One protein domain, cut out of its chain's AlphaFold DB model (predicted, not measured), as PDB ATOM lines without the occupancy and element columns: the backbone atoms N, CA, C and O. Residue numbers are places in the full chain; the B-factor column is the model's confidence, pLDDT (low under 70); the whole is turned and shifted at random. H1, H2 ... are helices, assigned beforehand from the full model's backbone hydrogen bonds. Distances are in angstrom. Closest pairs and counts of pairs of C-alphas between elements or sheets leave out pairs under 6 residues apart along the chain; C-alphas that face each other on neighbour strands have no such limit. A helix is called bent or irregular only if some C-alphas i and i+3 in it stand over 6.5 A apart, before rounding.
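What this domain is: This is residues 730 to 835 of the 1041 residues of an uncharacterized protein of Candidatus Magnetobacterium bavaricum (UniProt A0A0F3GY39). An elongated row of two helix groups: at one end H3 crosses between H1 and the first arm of bent H4, at the other H5 and H6 pack about perpendicular. Short H2 sits between the groups, and H4b leads from one to the other; after H6, residues 827 to 835 run back along the longest axis, and the last of them turn outward to end at the side of the body at Pro 835. The printed part has 106 residues with six named helices, H1 to H6 in chain order, and no named strand: all helix, its packing mostly crossed. It is compact, with a radius of gyration of the C-alphas of 14.7 A, and spans 44 by 24 by 21 A.

How they stand to each other: The longest helix, H4, residues 778 to 797, was assigned as one helix by its hydrogen bonds but is bent: C-alphas 787 and 790 are 7.8 A apart, and arms H4a, residues 778 to 787, and H4b, residues 790 to 797, stand about perpendicular at 73 degrees. H3, residues 755 to 770, is irregular, with C-alphas 756 and 759 7.7 A apart. H3 and H4a form a helical hairpin, opposite ways at a steep tilt of 42 degrees; H3 touches H4a with residues 759 to 763 alone, the closest C-alphas being those of Leu 760 and Glu 784, 6.1 A apart. With residues 764 to 768 alone H3 touches H1, residues 730 to 741, at a steep tilt of 58 degrees, opposite ways; the closest C-alphas are those of Lys 737 and His 768, 4.7 A. H5, residues 799 to 811, touches H2, residues 747 to 750, with residues 802 to 806 alone; the closest C-alphas are those of Phe 750 and Ile 802, 7.0 A. H5 touches H6, residues 817 to 826, about perpendicular at 77 degrees; the closest C-alphas are those of Lys 804 and Cys 820, 6.1 A. H1 and H6 are apart. Every O i to N i+4 pair is within hydrogen-bond range in H1, H4a, H4b, H5 and H6, and 10 of 12 in H3; H2 is too short for such a pair.

Where its parts are: From first to last C-alpha H3 measures 23.6 A, H5 18.1 A, H1 16.1 A, H6 14.3 A, H4a 14.2 A, H4b 10.6 A and H2 5.7 A. H1 begins at C-alpha 730 (-24.332, 17.317, -13.747), and H6 ends at C-alpha 826 (-18.752, -10.805, -2.522).

The domain as a whole: The C-alphas farthest apart, those of Lys 774 and Ser 816, are 45.5 A apart. The printed part has no cut; no link is long. Mean pLDDT of the printed part is 89.0, and no printed residue is under 70.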
ATOM      1  N   GLU A 730     -23.560  18.187 -14.639       90.00
ATOM      2  CA  GLU A 730     -24.332  17.317 -13.747       90.00
ATOM      3  C   GLU A 730     -24.198  15.852 -14.175       90.00
ATOM      4  O   GLU A 730     -23.874  15.006 -13.339       90.00
ATOM      5  N   ASP A 731     -24.332  15.565 -15.471       91.62
ATOM      6  CA  ASP A 731     -24.131  14.217 -16.018       91.62
ATOM      7  C   ASP A 731     -22.691  13.736 -15.814       91.62
ATOM      8  O   ASP A 731     -22.469  12.573 -15.496       91.62
ATOM      9  N   ALA A 732     -21.703  14.626 -15.950       92.94
ATOM     10  CA  ALA A 732     -20.297  14.289 -15.748       92.94
ATOM     11  C   ALA A 732     -20.001  13.922 -14.283       92.94
ATOM     12  O   ALA A 732     -19.296  12.949 -14.028       92.94
ATOM     13  N   ALA A 733     -20.567  14.653 -13.317       92.38
ATOM     14  CA  ALA A 733     -20.422  14.338 -11.896       92.38
ATOM     15  C   ALA A 733     -21.091  12.998 -11.536       92.38
ATOM     16  O   ALA A 733     -20.496  12.187 -10.824       92.38
ATOM     17  N   HIS A 734     -22.292  12.737 -12.065       91.19
ATOM     18  CA  HIS A 734     -22.968  11.445 -11.895       91.19
ATOM     19  C   HIS A 734     -22.190  10.310 -12.568       91.19
ATOM     20  O   HIS A 734     -21.960   9.280 -11.947       91.19
ATOM     21  N   GLY A 735     -21.697  10.524 -13.787       92.69
ATOM     22  CA  GLY A 735     -20.873   9.556 -14.502       92.69
ATOM     23  C   GLY A 735     -19.591   9.211 -13.746       92.69
ATOM     24  O   GLY A 735     -19.231   8.038 -13.674       92.69
ATOM     25  N   ILE A 736     -18.923  10.198 -13.132       93.25
ATOM     26  CA  ILE A 736     -17.761   9.956 -12.260       93.25
ATOM     27  C   ILE A 736     -18.178   9.112 -11.059       93.25
ATOM     28  O   ILE A 736     -17.517   8.116 -10.763       93.25
ATOM     29  N   LYS A 737     -19.277   9.485 -10.394       91.69
ATOM     30  CA  LYS A 737     -19.799   8.766  -9.230       91.69
ATOM     31  C   LYS A 737     -20.085   7.300  -9.555       91.69
ATOM     32  O   LYS A 737     -19.664   6.424  -8.804       91.69
ATOM     33  N   ASP A 738     -20.734   7.039 -10.684       91.06
ATOM     34  CA  ASP A 738     -21.035   5.688 -11.150       91.06
ATOM     35  C   ASP A 738     -19.751   4.939 -11.525       91.06
ATOM     36  O   ASP A 738     -19.552   3.805 -11.092       91.06
ATOM     37  N   LYS A 739     -18.838   5.580 -12.269       92.38
ATOM     38  CA  LYS A 739     -17.580   4.970 -12.721       92.38
ATOM     39  C   LYS A 739     -16.719   4.528 -11.542       92.38
ATOM     40  O   LYS A 739     -16.377   3.352 -11.466       92.38
ATOM     41  N   ILE A 740     -16.380   5.428 -10.619       92.00
ATOM     42  CA  ILE A 740     -15.539   5.064  -9.467       92.00
ATOM     43  C   ILE A 740     -16.319   4.267  -8.416       92.00
ATOM     44  O   ILE A 740     -15.726   3.508  -7.655       92.00
ATOM     45  N   GLY A 741     -17.649   4.380  -8.406       89.88
ATOM     46  CA  GLY A 741     -18.538   3.577  -7.578       89.88
ATOM     47  C   GLY A 741     -18.508   2.084  -7.908       89.88
ATOM     48  O   GLY A 741     -18.777   1.264  -7.042       89.88
ATOM     49  N   VAL A 742     -18.107   1.685  -9.117       90.62
ATOM     50  CA  VAL A 742     -17.885   0.263  -9.438       90.62
ATOM     51  C   VAL A 742     -16.713  -0.330  -8.643       90.62
ATOM     52  O   VAL A 742     -16.679  -1.540  -8.421       90.62
ATOM     53  N   ILE A 743     -15.770   0.499  -8.184       92.69
ATOM     54  CA  ILE A 743     -14.559   0.032  -7.509       92.69
ATOM     55  C   ILE A 743     -14.920  -0.597  -6.157       92.69
ATOM     56  O   ILE A 743     -15.475   0.042  -5.257       92.69
ATOM     57  N   LYS A 744     -14.559  -1.875  -6.008       93.25
ATOM     58  CA  LYS A 744     -14.828  -2.709  -4.825       93.25
ATOM     59  C   LYS A 744     -13.725  -2.657  -3.765       93.25
ATOM     60  O   LYS A 744     -13.628  -3.552  -2.929       93.25
ATOM     61  N   MET A 745     -12.879  -1.632  -3.802       93.06
ATOM     62  CA  MET A 745     -11.746  -1.434  -2.894       93.06
ATOM     63  C   MET A 745     -11.664   0.031  -2.463       93.06
ATOM     64  O   MET A 745     -11.855   0.897  -3.317       93.06
ATOM     65  N   PRO A 746     -11.344   0.332  -1.195       93.00
ATOM     66  CA  PRO A 746     -11.106   1.697  -0.749       93.00
ATOM     67  C   PRO A 746      -9.774   2.216  -1.285       93.00
ATOM     68  O   PRO A 746      -8.829   1.447  -1.461       93.00
ATOM     69  N   PHE A 747      -9.675   3.530  -1.502       92.50
ATOM     70  CA  PHE A 747      -8.460   4.163  -2.038       92.50
ATOM     71  C   PHE A 747      -7.200   3.805  -1.235       92.50
ATOM     72  O   PHE A 747      -6.167   3.444  -1.795       92.50
ATOM     73  N   GLU A 748      -7.316   3.796   0.092       89.62
ATOM     74  CA  GLU A 748      -6.228   3.448   1.009       89.62
ATOM     75  C   GLU A 748      -5.680   2.023   0.822       89.62
ATOM     76  O   GLU A 748      -4.528   1.776   1.171       89.62
ATOM     77  N   PHE A 749      -6.472   1.103   0.258       90.25
ATOM     78  CA  PHE A 749      -6.072  -0.288   0.033       90.25
ATOM     79  C   PHE A 749      -5.134  -0.448  -1.167       90.25
ATOM     80  O   PHE A 749      -4.265  -1.310  -1.134       90.25
ATOM     81  N   PHE A 750      -5.277   0.382  -2.206       90.50
ATOM     82  CA  PHE A 750      -4.517   0.243  -3.456       90.50
ATOM     83  C   PHE A 750      -3.638   1.455  -3.805       90.50
ATOM     84  O   PHE A 750      -2.902   1.403  -4.789       90.50
ATOM     85  N   LYS A 751      -3.660   2.540  -3.015       89.06
ATOM     86  CA  LYS A 751      -2.890   3.779  -3.274       89.06
ATOM     87  C   LYS A 751      -1.384   3.581  -3.498       89.06
ATOM     88  O   LYS A 751      -0.728   4.453  -4.063       89.06
ATOM     89  N   GLY A 752      -0.820   2.467  -3.019       86.31
ATOM     90  CA  GLY A 752       0.584   2.101  -3.228       86.31
ATOM     91  C   GLY A 752       0.872   1.537  -4.623       86.31
ATOM     92  O   GLY A 752       1.992   1.663  -5.103       86.31
ATOM     93  N   ASN A 753      -0.127   0.958  -5.292       87.38
ATOM     94  CA  ASN A 753       0.004   0.362  -6.625       87.38
ATOM     95  C   ASN A 753      -0.124   1.396  -7.753       87.38
ATOM     96  O   ASN A 753       0.223   1.097  -8.892       87.38
ATOM     97  N   CYS A 754      -0.642   2.591  -7.453       86.56
ATOM     98  CA  CYS A 754      -0.950   3.627  -8.439       86.56
ATOM     99  C   CYS A 754      -0.513   5.029  -7.977       86.56
ATOM    100  O   CYS A 754      -1.268   5.994  -8.100       86.56
ATOM    101  N   SER A 755       0.709   5.149  -7.439       85.69
ATOM    102  CA  SER A 755       1.233   6.400  -6.864       85.69
ATOM    103  C   SER A 755       1.097   7.612  -7.784       85.69
ATOM    104  O   SER A 755       0.762   8.701  -7.317       85.69
ATOM    105  N   ASP A 756       1.308   7.402  -9.082       85.50
ATOM    106  CA  ASP A 756       1.399   8.459 -10.092       85.50
ATOM    107  C   ASP A 756       0.039   9.107 -10.400       85.50
ATOM    108  O   ASP A 756      -0.010  10.238 -10.867       85.50
ATOM    109  N   ILE A 757      -1.065   8.419 -10.083       92.06
ATOM    110  CA  ILE A 757      -2.441   8.889 -10.321       92.06
ATOM    111  C   ILE A 757      -3.231   9.118  -9.025       92.06
ATOM    112  O   ILE A 757      -4.446   9.323  -9.050       92.06
ATOM    113  N   ASN A 758      -2.558   9.114  -7.872       91.75
ATOM    114  CA  ASN A 758      -3.185   9.427  -6.587       91.75
ATOM    115  C   ASN A 758      -3.865  10.815  -6.559       91.75
ATOM    116  O   ASN A 758      -4.987  10.892  -6.051       91.75
ATOM    117  N   PRO A 759      -3.272  11.901  -7.106       91.19
ATOM    118  CA  PRO A 759      -3.937  13.208  -7.147       91.19
ATOM    119  C   PRO A 759      -5.253  13.185  -7.939       91.19
ATOM    120  O   PRO A 759      -6.254  13.768  -7.501       91.19
ATOM    121  N   LEU A 760      -5.287  12.445  -9.054       92.94
ATOM    122  CA  LEU A 760      -6.502  12.207  -9.829       92.94
ATOM    123  C   LEU A 760      -7.568  11.482  -8.994       92.94
ATOM    124  O   LEU A 760      -8.706  11.943  -8.935       92.94
ATOM    125  N   PHE A 761      -7.217  10.397  -8.295       92.69
ATOM    126  CA  PHE A 761      -8.164   9.675  -7.436       92.69
ATOM    127  C   PHE A 761      -8.741  10.540  -6.318       92.69
ATOM    128  O   PHE A 761      -9.948  10.500  -6.091       92.69
ATOM    129  N   LEU A 762      -7.915  11.346  -5.648       91.88
ATOM    130  CA  LEU A 762      -8.384  12.261  -4.604       91.88
ATOM    131  C   LEU A 762      -9.404  13.264  -5.158       91.88
ATOM    132  O   LEU A 762     -10.447  13.484  -4.546       91.88
ATOM    133  N   SER A 763      -9.140  13.802  -6.350       91.81
ATOM    134  CA  SER A 763     -10.055  14.717  -7.035       91.81
ATOM    135  C   SER A 763     -11.372  14.029  -7.425       91.81
ATOM    136  O   SER A 763     -12.449  14.583  -7.213       91.81
ATOM    137  N   LEU A 764     -11.313  12.793  -7.940       93.06
ATOM    138  CA  LEU A 764     -12.501  12.004  -8.291       93.06
ATOM    139  C   LEU A 764     -13.339  11.626  -7.059       93.06
ATOM    140  O   LEU A 764     -14.566  11.671  -7.122       93.06
ATOM    141  N   ILE A 765     -12.696  11.283  -5.939       91.56
ATOM    142  CA  ILE A 765     -13.364  10.973  -4.667       91.56
ATOM    143  C   ILE A 765     -14.068  12.211  -4.112       91.56
ATOM    144  O   ILE A 765     -15.210  12.111  -3.657       91.56
ATOM    145  N   ASP A 766     -13.427  13.380  -4.181       90.38
ATOM    146  CA  ASP A 766     -14.051  14.633  -3.756       90.38
ATOM    147  C   ASP A 766     -15.310  14.933  -4.587       90.38
ATOM    148  O   ASP A 766     -16.378  15.198  -4.031       90.38
ATOM    149  N   ILE A 767     -15.243  14.751  -5.912       91.44
ATOM    150  CA  ILE A 767     -16.409  14.885  -6.802       91.44
ATOM    151  C   ILE A 767     -17.489  13.847  -6.475       91.44
ATOM    152  O   ILE A 767     -18.666  14.198  -6.419       91.44
ATOM    153  N   HIS A 768     -17.126  12.586  -6.225       89.00
ATOM    154  CA  HIS A 768     -18.077  11.536  -5.840       89.00
ATOM    155  C   HIS A 768     -18.821  11.880  -4.544       89.00
ATOM    156  O   HIS A 768     -20.028  11.647  -4.447       89.00
ATOM    157  N   ASN A 769     -18.126  12.464  -3.564       87.69
ATOM    158  CA  ASN A 769     -18.713  12.862  -2.286       87.69
ATOM    159  C   ASN A 769     -19.588  14.117  -2.402       87.69
ATOM    160  O   ASN A 769     -20.657  14.176  -1.797       87.69
ATOM    161  N   GLN A 770     -19.157  15.118  -3.175       86.44
ATOM    162  CA  GLN A 770     -19.866  16.394  -3.313       86.44
ATOM    163  C   GLN A 770     -20.982  16.366  -4.372       86.44
ATOM    164  O   GLN A 770     -21.915  17.171  -4.316       86.44
ATOM    165  N   GLY A 771     -20.874  15.491  -5.374       85.44
ATOM    166  CA  GLY A 771     -21.779  15.414  -6.523       85.44
ATOM    167  C   GLY A 771     -21.731  16.633  -7.453       85.44
ATOM    168  O   GLY A 771     -22.682  16.860  -8.198       85.44
ATOM    169  N   ASN A 772     -20.688  17.471  -7.383       88.38
ATOM    170  CA  ASN A 772     -20.546  18.683  -8.199       88.38
ATOM    171  C   ASN A 772     -19.078  19.162  -8.286       88.38
ATOM    172  O   ASN A 772     -18.208  18.620  -7.616       88.38
ATOM    173  N   PHE A 773     -18.823  20.206  -9.089       88.06
ATOM    174  CA  PHE A 773     -17.485  20.773  -9.352       88.06
ATOM    175  C   PHE A 773     -17.256  22.174  -8.739       88.06
ATOM    176  O   PHE A 773     -16.468  22.955  -9.273       88.06
ATOM    177  N   LYS A 774     -17.996  22.581  -7.693       80.06
ATOM    178  CA  LYS A 774     -18.010  23.993  -7.239       80.06
ATOM    179  C   LYS A 774     -16.748  24.437  -6.491       80.06
ATOM    180  O   LYS A 774     -16.385  25.602  -6.610       80.06
ATOM    181  N   ASN A 775     -16.095  23.542  -5.750       75.44
ATOM    182  CA  ASN A 775     -14.967  23.876  -4.864       75.44
ATOM    183  C   ASN A 775     -13.605  23.409  -5.408       75.44
ATOM    184  O   ASN A 775     -12.665  23.217  -4.644       75.44
ATOM    185  N   MET A 776     -13.504  23.219  -6.723       83.25
ATOM    186  CA  MET A 776     -12.333  22.650  -7.385       83.25
ATOM    187  C   MET A 776     -11.748  23.627  -8.405       83.25
ATOM    188  O   MET A 776     -12.485  24.295  -9.136       83.25
ATOM    189  N   ASP A 777     -10.419  23.664  -8.504       87.19
ATOM    190  CA  ASP A 777      -9.743  24.292  -9.635       87.19
ATOM    191  C   ASP A 777      -9.940  23.428 -10.890       87.19
ATOM    192  O   ASP A 777      -9.281  22.405 -11.093       87.19
ATOM    193  N   LYS A 778     -10.883  23.851 -11.735       87.62
ATOM    194  CA  LYS A 778     -11.232  23.151 -12.975       87.62
ATOM    195  C   LYS A 778     -10.050  23.027 -13.928       87.62
ATOM    196  O   LYS A 778      -9.960  22.019 -14.615       87.62
ATOM    197  N   ASN A 779      -9.153  24.014 -13.986       87.69
ATOM    198  CA  ASN A 779      -8.017  23.968 -14.906       87.69
ATOM    199  C   ASN A 779      -6.979  22.953 -14.430       87.69
ATOM    200  O   ASN A 779      -6.520  22.147 -15.235       87.69
ATOM    201  N   ALA A 780      -6.674  22.944 -13.129       88.75
ATOM    202  CA  ALA A 780      -5.791  21.939 -12.545       88.75
ATOM    203  C   ALA A 780      -6.344  20.519 -12.758       88.75
ATOM    204  O   ALA A 780      -5.616  19.628 -13.186       88.75
ATOM    205  N   PHE A 781      -7.649  20.325 -12.549       92.50
ATOM    206  CA  PHE A 781      -8.286  19.023 -12.742       92.50
ATOM    207  C   PHE A 781      -8.375  18.593 -14.218       92.50
ATOM    208  O   PHE A 781      -8.172  17.421 -14.528       92.50
ATOM    209  N   ILE A 782      -8.610  19.534 -15.142       91.69
ATOM    210  CA  ILE A 782      -8.498  19.283 -16.589       91.69
ATOM    211  C   ILE A 782      -7.101  18.751 -16.918       91.69
ATOM    212  O   ILE A 782      -6.990  17.727 -17.588       91.69
ATOM    213  N   THR A 783      -6.045  19.414 -16.437       92.81
ATOM    214  CA  THR A 783      -4.660  18.988 -16.679       92.81
ATOM    215  C   THR A 783      -4.376  17.609 -16.084       92.81
ATOM    216  O   THR A 783      -3.764  16.778 -16.752       92.81
ATOM    217  N   GLU A 784      -4.873  17.340 -14.878       91.75
ATOM    218  CA  GLU A 784      -4.718  16.052 -14.200       91.75
ATOM    219  C   GLU A 784      -5.338  14.901 -15.011       91.75
ATOM    220  O   GLU A 784      -4.681  13.894 -15.271       91.75
ATOM    221  N   ILE A 785      -6.578  15.050 -15.496       93.06
ATOM    222  CA  ILE A 785      -7.204  14.026 -16.349       93.06
ATOM    223  C   ILE A 785      -6.498  13.941 -17.710       93.06
ATOM    224  O   ILE A 785      -6.301  12.842 -18.226       93.06
ATOM    225  N   GLU A 786      -6.108  15.070 -18.315       92.31
ATOM    226  CA  GLU A 786      -5.411  15.072 -19.608       92.31
ATOM    227  C   GLU A 786      -4.134  14.215 -19.566       92.31
ATOM    228  O   GLU A 786      -3.889  13.468 -20.520       92.31
ATOM    229  N   GLN A 787      -3.383  14.284 -18.460       92.75
ATOM    230  CA  GLN A 787      -2.138  13.544 -18.231       92.75
ATOM    231  C   GLN A 787      -2.366  12.086 -17.804       92.75
ATOM    232  O   GLN A 787      -1.645  11.204 -18.265       92.75
ATOM    233  N   ASN A 788      -3.373  11.825 -16.963       94.12
ATOM    234  CA  ASN A 788      -3.496  10.555 -16.237       94.12
ATOM    235  C   ASN A 788      -4.708   9.687 -16.629       94.12
ATOM    236  O   ASN A 788      -4.870   8.594 -16.082       94.12
ATOM    237  N   ALA A 789      -5.549  10.103 -17.586       91.88
ATOM    238  CA  ALA A 789      -6.734   9.335 -18.004       91.88
ATOM    239  C   ALA A 789      -6.412   7.907 -18.480       91.88
ATOM    240  O   ALA A 789      -7.131   6.968 -18.138       91.88
ATOM    241  N   ASP A 790      -5.337   7.728 -19.250       92.38
ATOM    242  CA  ASP A 790      -4.979   6.414 -19.799       92.38
ATOM    243  C   ASP A 790      -4.483   5.476 -18.684       92.38
ATOM    244  O   ASP A 790      -4.863   4.307 -18.638       92.38
ATOM    245  N   ALA A 791      -3.720   6.013 -17.726       91.38
ATOM    246  CA  ALA A 791      -3.284   5.292 -16.532       91.38
ATOM    247  C   ALA A 791      -4.463   4.936 -15.607       91.38
ATOM    248  O   ALA A 791      -4.523   3.822 -15.085       91.38
ATOM    249  N   PHE A 792      -5.443   5.835 -15.453       93.94
ATOM    250  CA  PHE A 792      -6.682   5.547 -14.729       93.94
ATOM    251  C   PHE A 792      -7.489   4.424 -15.391       93.94
ATOM    252  O   PHE A 792      -7.940   3.507 -14.705       93.94
ATOM    253  N   ASN A 793      -7.654   4.456 -16.716       92.25
ATOM    254  CA  ASN A 793      -8.366   3.401 -17.441       92.25
ATOM    255  C   ASN A 793      -7.632   2.053 -17.333       92.25
ATOM    256  O   ASN A 793      -8.271   1.040 -17.063       92.25
ATOM    257  N   ALA A 794      -6.298   2.042 -17.427       91.12
ATOM    258  CA  ALA A 794      -5.496   0.835 -17.223       91.12
ATOM    259  C   ALA A 794      -5.648   0.253 -15.805       91.12
ATOM    260  O   ALA A 794      -5.785  -0.960 -15.645       91.12
ATOM    261  N   PHE A 795      -5.679   1.106 -14.773       93.31
ATOM    262  CA  PHE A 795      -6.033   0.684 -13.416       93.31
ATOM    263  C   PHE A 795      -7.443   0.080 -13.377       93.31
ATOM    264  O   PHE A 795      -7.646  -0.993 -12.808       93.31
ATOM    265  N   PHE A 796      -8.415   0.766 -13.983       91.38
ATOM    266  CA  PHE A 796      -9.818   0.372 -13.945       91.38
ATOM    267  C   PHE A 796     -10.050  -0.991 -14.612       91.38
ATOM    268  O   PHE A 796     -10.831  -1.796 -14.106       91.38
ATOM    269  N   ASP A 797      -9.344  -1.292 -15.695       90.75
ATOM    270  CA  ASP A 797      -9.452  -2.584 -16.373       90.75
ATOM    271  C   ASP A 797      -8.741  -3.715 -15.600       90.75
ATOM    272  O   ASP A 797      -9.111  -4.881 -15.734       90.75
ATOM    273  N   ASN A 798      -7.777  -3.385 -14.729       91.06
ATOM    274  CA  ASN A 798      -6.967  -4.348 -13.972       91.06
ATOM    275  C   ASN A 798      -7.309  -4.441 -12.466       91.06
ATOM    276  O   ASN A 798      -6.518  -4.943 -11.664       91.06
ATOM    277  N   GLN A 799      -8.495  -3.980 -12.055       90.81
ATOM    278  CA  GLN A 799      -8.902  -3.909 -10.640       90.81
ATOM    279  C   GLN A 799      -8.792  -5.245  -9.887       90.81
ATOM    280  O   GLN A 799      -8.407  -5.262  -8.719       90.81
ATOM    281  N   TYR A 800      -9.121  -6.366 -10.539       90.62
ATOM    282  CA  TYR A 800      -9.079  -7.689  -9.906       90.62
ATOM    283  C   TYR A 800      -7.653  -8.128  -9.552       90.62
ATOM    284  O   TYR A 800      -7.427  -8.650  -8.462       90.62
ATOM    285  N   GLN A 801      -6.683  -7.882 -10.437       88.69
ATOM    286  CA  GLN A 801      -5.290  -8.238 -10.168       88.69
ATOM    287  C   GLN A 801      -4.730  -7.391  -9.020       88.69
ATOM    288  O   GLN A 801      -4.116  -7.926  -8.104       88.69
ATOM    289  N   ILE A 802      -5.033  -6.089  -9.012       90.00
ATOM    290  CA  ILE A 802      -4.623  -5.180  -7.934       90.00
ATOM    291  C   ILE A 802      -5.245  -5.601  -6.598       90.00
ATOM    292  O   ILE A 802      -4.578  -5.562  -5.564       90.00
ATOM    293  N   PHE A 803      -6.508  -6.036  -6.608       91.88
ATOM    294  CA  PHE A 803      -7.146  -6.596  -5.420       91.88
ATOM    295  C   PHE A 803      -6.406  -7.832  -4.912       91.88
ATOM    296  O   PHE A 803      -6.102  -7.910  -3.725       91.88
ATOM    297  N   LYS A 804      -6.102  -8.778  -5.807       89.00
ATOM    298  CA  LYS A 804      -5.410 -10.028  -5.483       89.00
ATOM    299  C   LYS A 804      -4.036  -9.776  -4.860       89.00
ATOM    300  O   LYS A 804      -3.761 -10.311  -3.788       89.00
ATOM    301  N   ASP A 805      -3.233  -8.914  -5.476       86.38
ATOM    302  CA  ASP A 805      -1.882  -8.599  -5.005       86.38
ATOM    303  C   ASP A 805      -1.910  -7.997  -3.589       86.38
ATOM    304  O   ASP A 805      -1.128  -8.377  -2.717       86.38
ATOM    305  N   ASN A 806      -2.859  -7.094  -3.316       87.81
ATOM    306  CA  ASN A 806      -3.011  -6.488  -1.990       87.81
ATOM    307  C   ASN A 806      -3.652  -7.433  -0.964       87.81
ATOM    308  O   ASN A 806      -3.337  -7.357   0.225       87.81
ATOM    309  N   LEU A 807      -4.534  -8.336  -1.399       87.81
ATOM    310  CA  LEU A 807      -5.183  -9.321  -0.537       87.81
ATOM    311  C   LEU A 807      -4.166 -10.301   0.060       87.81
ATOM    312  O   LEU A 807      -4.191 -10.545   1.267       87.81
ATOM    313  N   GLU A 808      -3.260 -10.829  -0.765       83.81
ATOM    314  CA  GLU A 808      -2.198 -11.743  -0.325       83.81
ATOM    315  C   GLU A 808      -1.253 -11.059   0.675       83.81
ATOM    316  O   GLU A 808      -0.905 -11.632   1.712       83.81
ATOM    317  N   VAL A 809      -0.905  -9.791   0.424       84.12
ATOM    318  CA  VAL A 809      -0.101  -8.971   1.347       84.12
ATOM    319  C   VAL A 809      -0.837  -8.735   2.670       84.12
ATOM    320  O   VAL A 809      -0.235  -8.847   3.742       84.12
ATOM    321  N   PHE A 810      -2.136  -8.432   2.620       86.38
ATOM    322  CA  PHE A 810      -2.947  -8.150   3.804       86.38
ATOM    323  C   PHE A 810      -3.152  -9.386   4.691       86.38
ATOM    324  O   PHE A 810      -3.007  -9.299   5.914       86.38
ATOM    325  N   LEU A 811      -3.476 -10.535   4.090       84.19
ATOM    326  CA  LEU A 811      -3.716 -11.788   4.813       84.19
ATOM    327  C   LEU A 811      -2.425 -12.537   5.166       84.19
ATOM    328  O   LEU A 811      -2.461 -13.397   6.042       84.19
ATOM    329  N   LYS A 812      -1.283 -12.170   4.562       82.06
ATOM    330  CA  LYS A 812       0.024 -12.839   4.720       82.06
ATOM    331  C   LYS A 812      -0.023 -14.332   4.382       82.06
ATOM    332  O   LYS A 812       0.726 -15.128   4.948       82.06
ATOM    333  N   GLU A 813      -0.903 -14.701   3.461       78.19
ATOM    334  CA  GLU A 813      -1.138 -16.071   3.014       78.19
ATOM    335  C   GLU A 813      -1.244 -16.079   1.486       78.19
ATOM    336  O   GLU A 813      -1.827 -15.171   0.893       78.19
ATOM    337  N   THR A 814      -0.681 -17.103   0.844       76.56
ATOM    338  CA  THR A 814      -0.850 -17.321  -0.597       76.56
ATOM    339  C   THR A 814      -2.204 -17.976  -0.838       76.56
ATOM    340  O   THR A 814      -2.483 -19.039  -0.279       76.56
ATOM    341  N   LEU A 815      -3.036 -17.351  -1.667       80.38
ATOM    342  CA  LEU A 815      -4.401 -17.793  -1.938       80.38
ATOM    343  C   LEU A 815      -4.521 -18.372  -3.348       80.38
ATOM    344  O   LEU A 815      -3.796 -17.987  -4.266       80.38
ATOM    345  N   SER A 816      -5.458 -19.299  -3.540       82.75
ATOM    346  CA  SER A 816      -5.813 -19.754  -4.885       82.75
ATOM    347  C   SER A 816      -6.593 -18.670  -5.637       82.75
ATOM    348  O   SER A 816      -7.229 -17.798  -5.039       82.75
ATOM    349  N   ASP A 817      -6.586 -18.727  -6.970       83.81
ATOM    350  CA  ASP A 817      -7.350 -17.761  -7.764       83.81
ATOM    351  C   ASP A 817      -8.862 -17.856  -7.496       83.81
ATOM    352  O   ASP A 817      -9.544 -16.837  -7.406       83.81
ATOM    353  N   ASP A 818      -9.373 -19.063  -7.241       81.69
ATOM    354  CA  ASP A 818     -10.773 -19.289  -6.872       81.69
ATOM    355  C   ASP A 818     -11.142 -18.621  -5.537       81.69
ATOM    356  O   ASP A 818     -12.232 -18.053  -5.406       81.69
ATOM    357  N   GLN A 819     -10.225 -18.636  -4.560       82.62
ATOM    358  CA  GLN A 819     -10.388 -17.951  -3.275       82.62
ATOM    359  C   GLN A 819     -10.463 -16.435  -3.472       82.62
ATOM    360  O   GLN A 819     -11.417 -15.798  -3.016       82.62
ATOM    361  N   CYS A 820      -9.501 -15.861  -4.197       84.94
ATOM    362  CA  CYS A 820      -9.465 -14.429  -4.490       84.94
ATOM    363  C   CYS A 820     -10.708 -13.977  -5.272       84.94
ATOM    364  O   CYS A 820     -11.326 -12.966  -4.925       84.94
ATOM    365  N   SER A 821     -11.132 -14.760  -6.269       87.06
ATOM    366  CA  SER A 821     -12.325 -14.495  -7.081       87.06
ATOM    367  C   SER A 821     -13.601 -14.490  -6.244       87.06
ATOM    368  O   SER A 821     -14.453 -13.615  -6.411       87.06
ATOM    369  N   HIS A 822     -13.741 -15.441  -5.316       86.31
ATOM    370  CA  HIS A 822     -14.912 -15.519  -4.450       86.31
ATOM    371  C   HIS A 822     -15.011 -14.313  -3.511       86.31
ATOM    372  O   HIS A 822     -16.070 -13.688  -3.430       86.31
ATOM    373  N   VAL A 823     -13.908 -13.954  -2.844       87.12
ATOM    374  CA  VAL A 823     -13.874 -12.791  -1.945       87.12
ATOM    375  C   VAL A 823     -14.187 -11.516  -2.732       87.12
ATOM    376  O   VAL A 823     -15.107 -10.794  -2.359       87.12
ATOM    377  N   TYR A 824     -13.531 -11.284  -3.874       89.31
ATOM    378  CA  TYR A 824     -13.758 -10.094  -4.705       89.31
ATOM    379  C   TYR A 824     -15.207  -9.963  -5.204       89.31
ATOM    380  O   TYR A 824     -15.784  -8.871  -5.227       89.31
ATOM    381  N   LYS A 825     -15.839 -11.078  -5.598       88.06
ATOM    382  CA  LYS A 825     -17.243 -11.080  -6.040       88.06
ATOM    383  C   LYS A 825     -18.203 -10.689  -4.919       88.06
ATOM    384  O   LYS A 825     -19.159  -9.970  -5.207       88.06
ATOM    385  N   ASN A 826     -17.919 -11.100  -3.686       87.00
ATOM    386  CA  ASN A 826     -18.752 -10.805  -2.522       87.00
ATOM    387  C   ASN A 826     -18.517  -9.408  -1.930       87.00
ATOM    388  O   ASN A 826     -19.386  -8.928  -1.210       87.00
ATOM    389  N   MET A 827     -17.401  -8.740  -2.246       90.19
ATOM    390  CA  MET A 827     -17.198  -7.347  -1.833       90.19
ATOM    391  C   MET A 827     -18.225  -6.414  -2.489       90.19
ATOM    392  O   MET A 827     -18.591  -6.579  -3.662       90.19
ATOM    393  N   GLU A 828     -18.658  -5.406  -1.734       87.75
ATOM    394  CA  GLU A 828     -19.643  -4.420  -2.170       87.75
ATOM    395  C   GLU A 828     -19.041  -3.392  -3.139       87.75
ATOM    396  O   GLU A 828     -17.894  -2.952  -3.001       87.75
ATOM    397  N   SER A 829     -19.844  -2.975  -4.119       87.44
ATOM    398  CA  SER A 829     -19.563  -1.770  -4.905       87.44
ATOM    399  C   SER A 829     -19.624  -0.524  -4.008       87.44
ATOM    400  O   SER A 829     -20.194  -0.556  -2.924       87.44
ATOM    401  N   HIS A 830     -19.049   0.586  -4.461       88.62
ATOM    402  CA  HIS A 830     -18.865   1.848  -3.730       88.62
ATOM    403  C   HIS A 830     -17.903   1.762  -2.538       88.62
ATOM    404  O   HIS A 830     -17.823   2.685  -1.728       88.62
ATOM    405  N   SER A 831     -17.091   0.706  -2.475       90.81
ATOM    406  CA  SER A 831     -16.073   0.546  -1.433       90.81
ATOM    407  C   SER A 831     -14.967   1.606  -1.492       90.81
ATOM    408  O   SER A 831     -14.256   1.779  -0.510       90.81
ATOM    409  N   ILE A 832     -14.842   2.353  -2.596       90.06
ATOM    410  CA  ILE A 832     -13.839   3.417  -2.791       90.06
ATOM    411  C   ILE A 832     -13.810   4.472  -1.671       90.06
ATOM    412  O   ILE A 832     -12.737   4.982  -1.347       90.06
ATOM    413  N   VAL A 833     -14.962   4.753  -1.050       87.00
ATOM    414  CA  VAL A 833     -15.120   5.721   0.054       87.00
ATOM    415  C   VAL A 833     -15.280   5.075   1.434       87.00
ATOM    416  O   VAL A 833     -15.454   5.781   2.426       87.00
ATOM    417  N   VAL A 834     -15.249   3.744   1.523       88.50
ATOM    418  CA  VAL A 834     -15.412   3.030   2.796       88.50
ATOM    419  C   VAL A 834     -14.120   3.146   3.614       88.50
ATOM    420  O   VAL A 834     -13.032   2.950   3.070       88.50
ATOM    421  N   PRO A 835     -14.194   3.436   4.925       89.69
ATOM    422  CA  PRO A 835     -13.016   3.429   5.783       89.69
ATOM    423  C   PRO A 835     -12.283   2.084   5.736       89.69
ATOM    424  O   PRO A 835     -12.901   1.020   5.841       89.69
TER     425      PRO A 835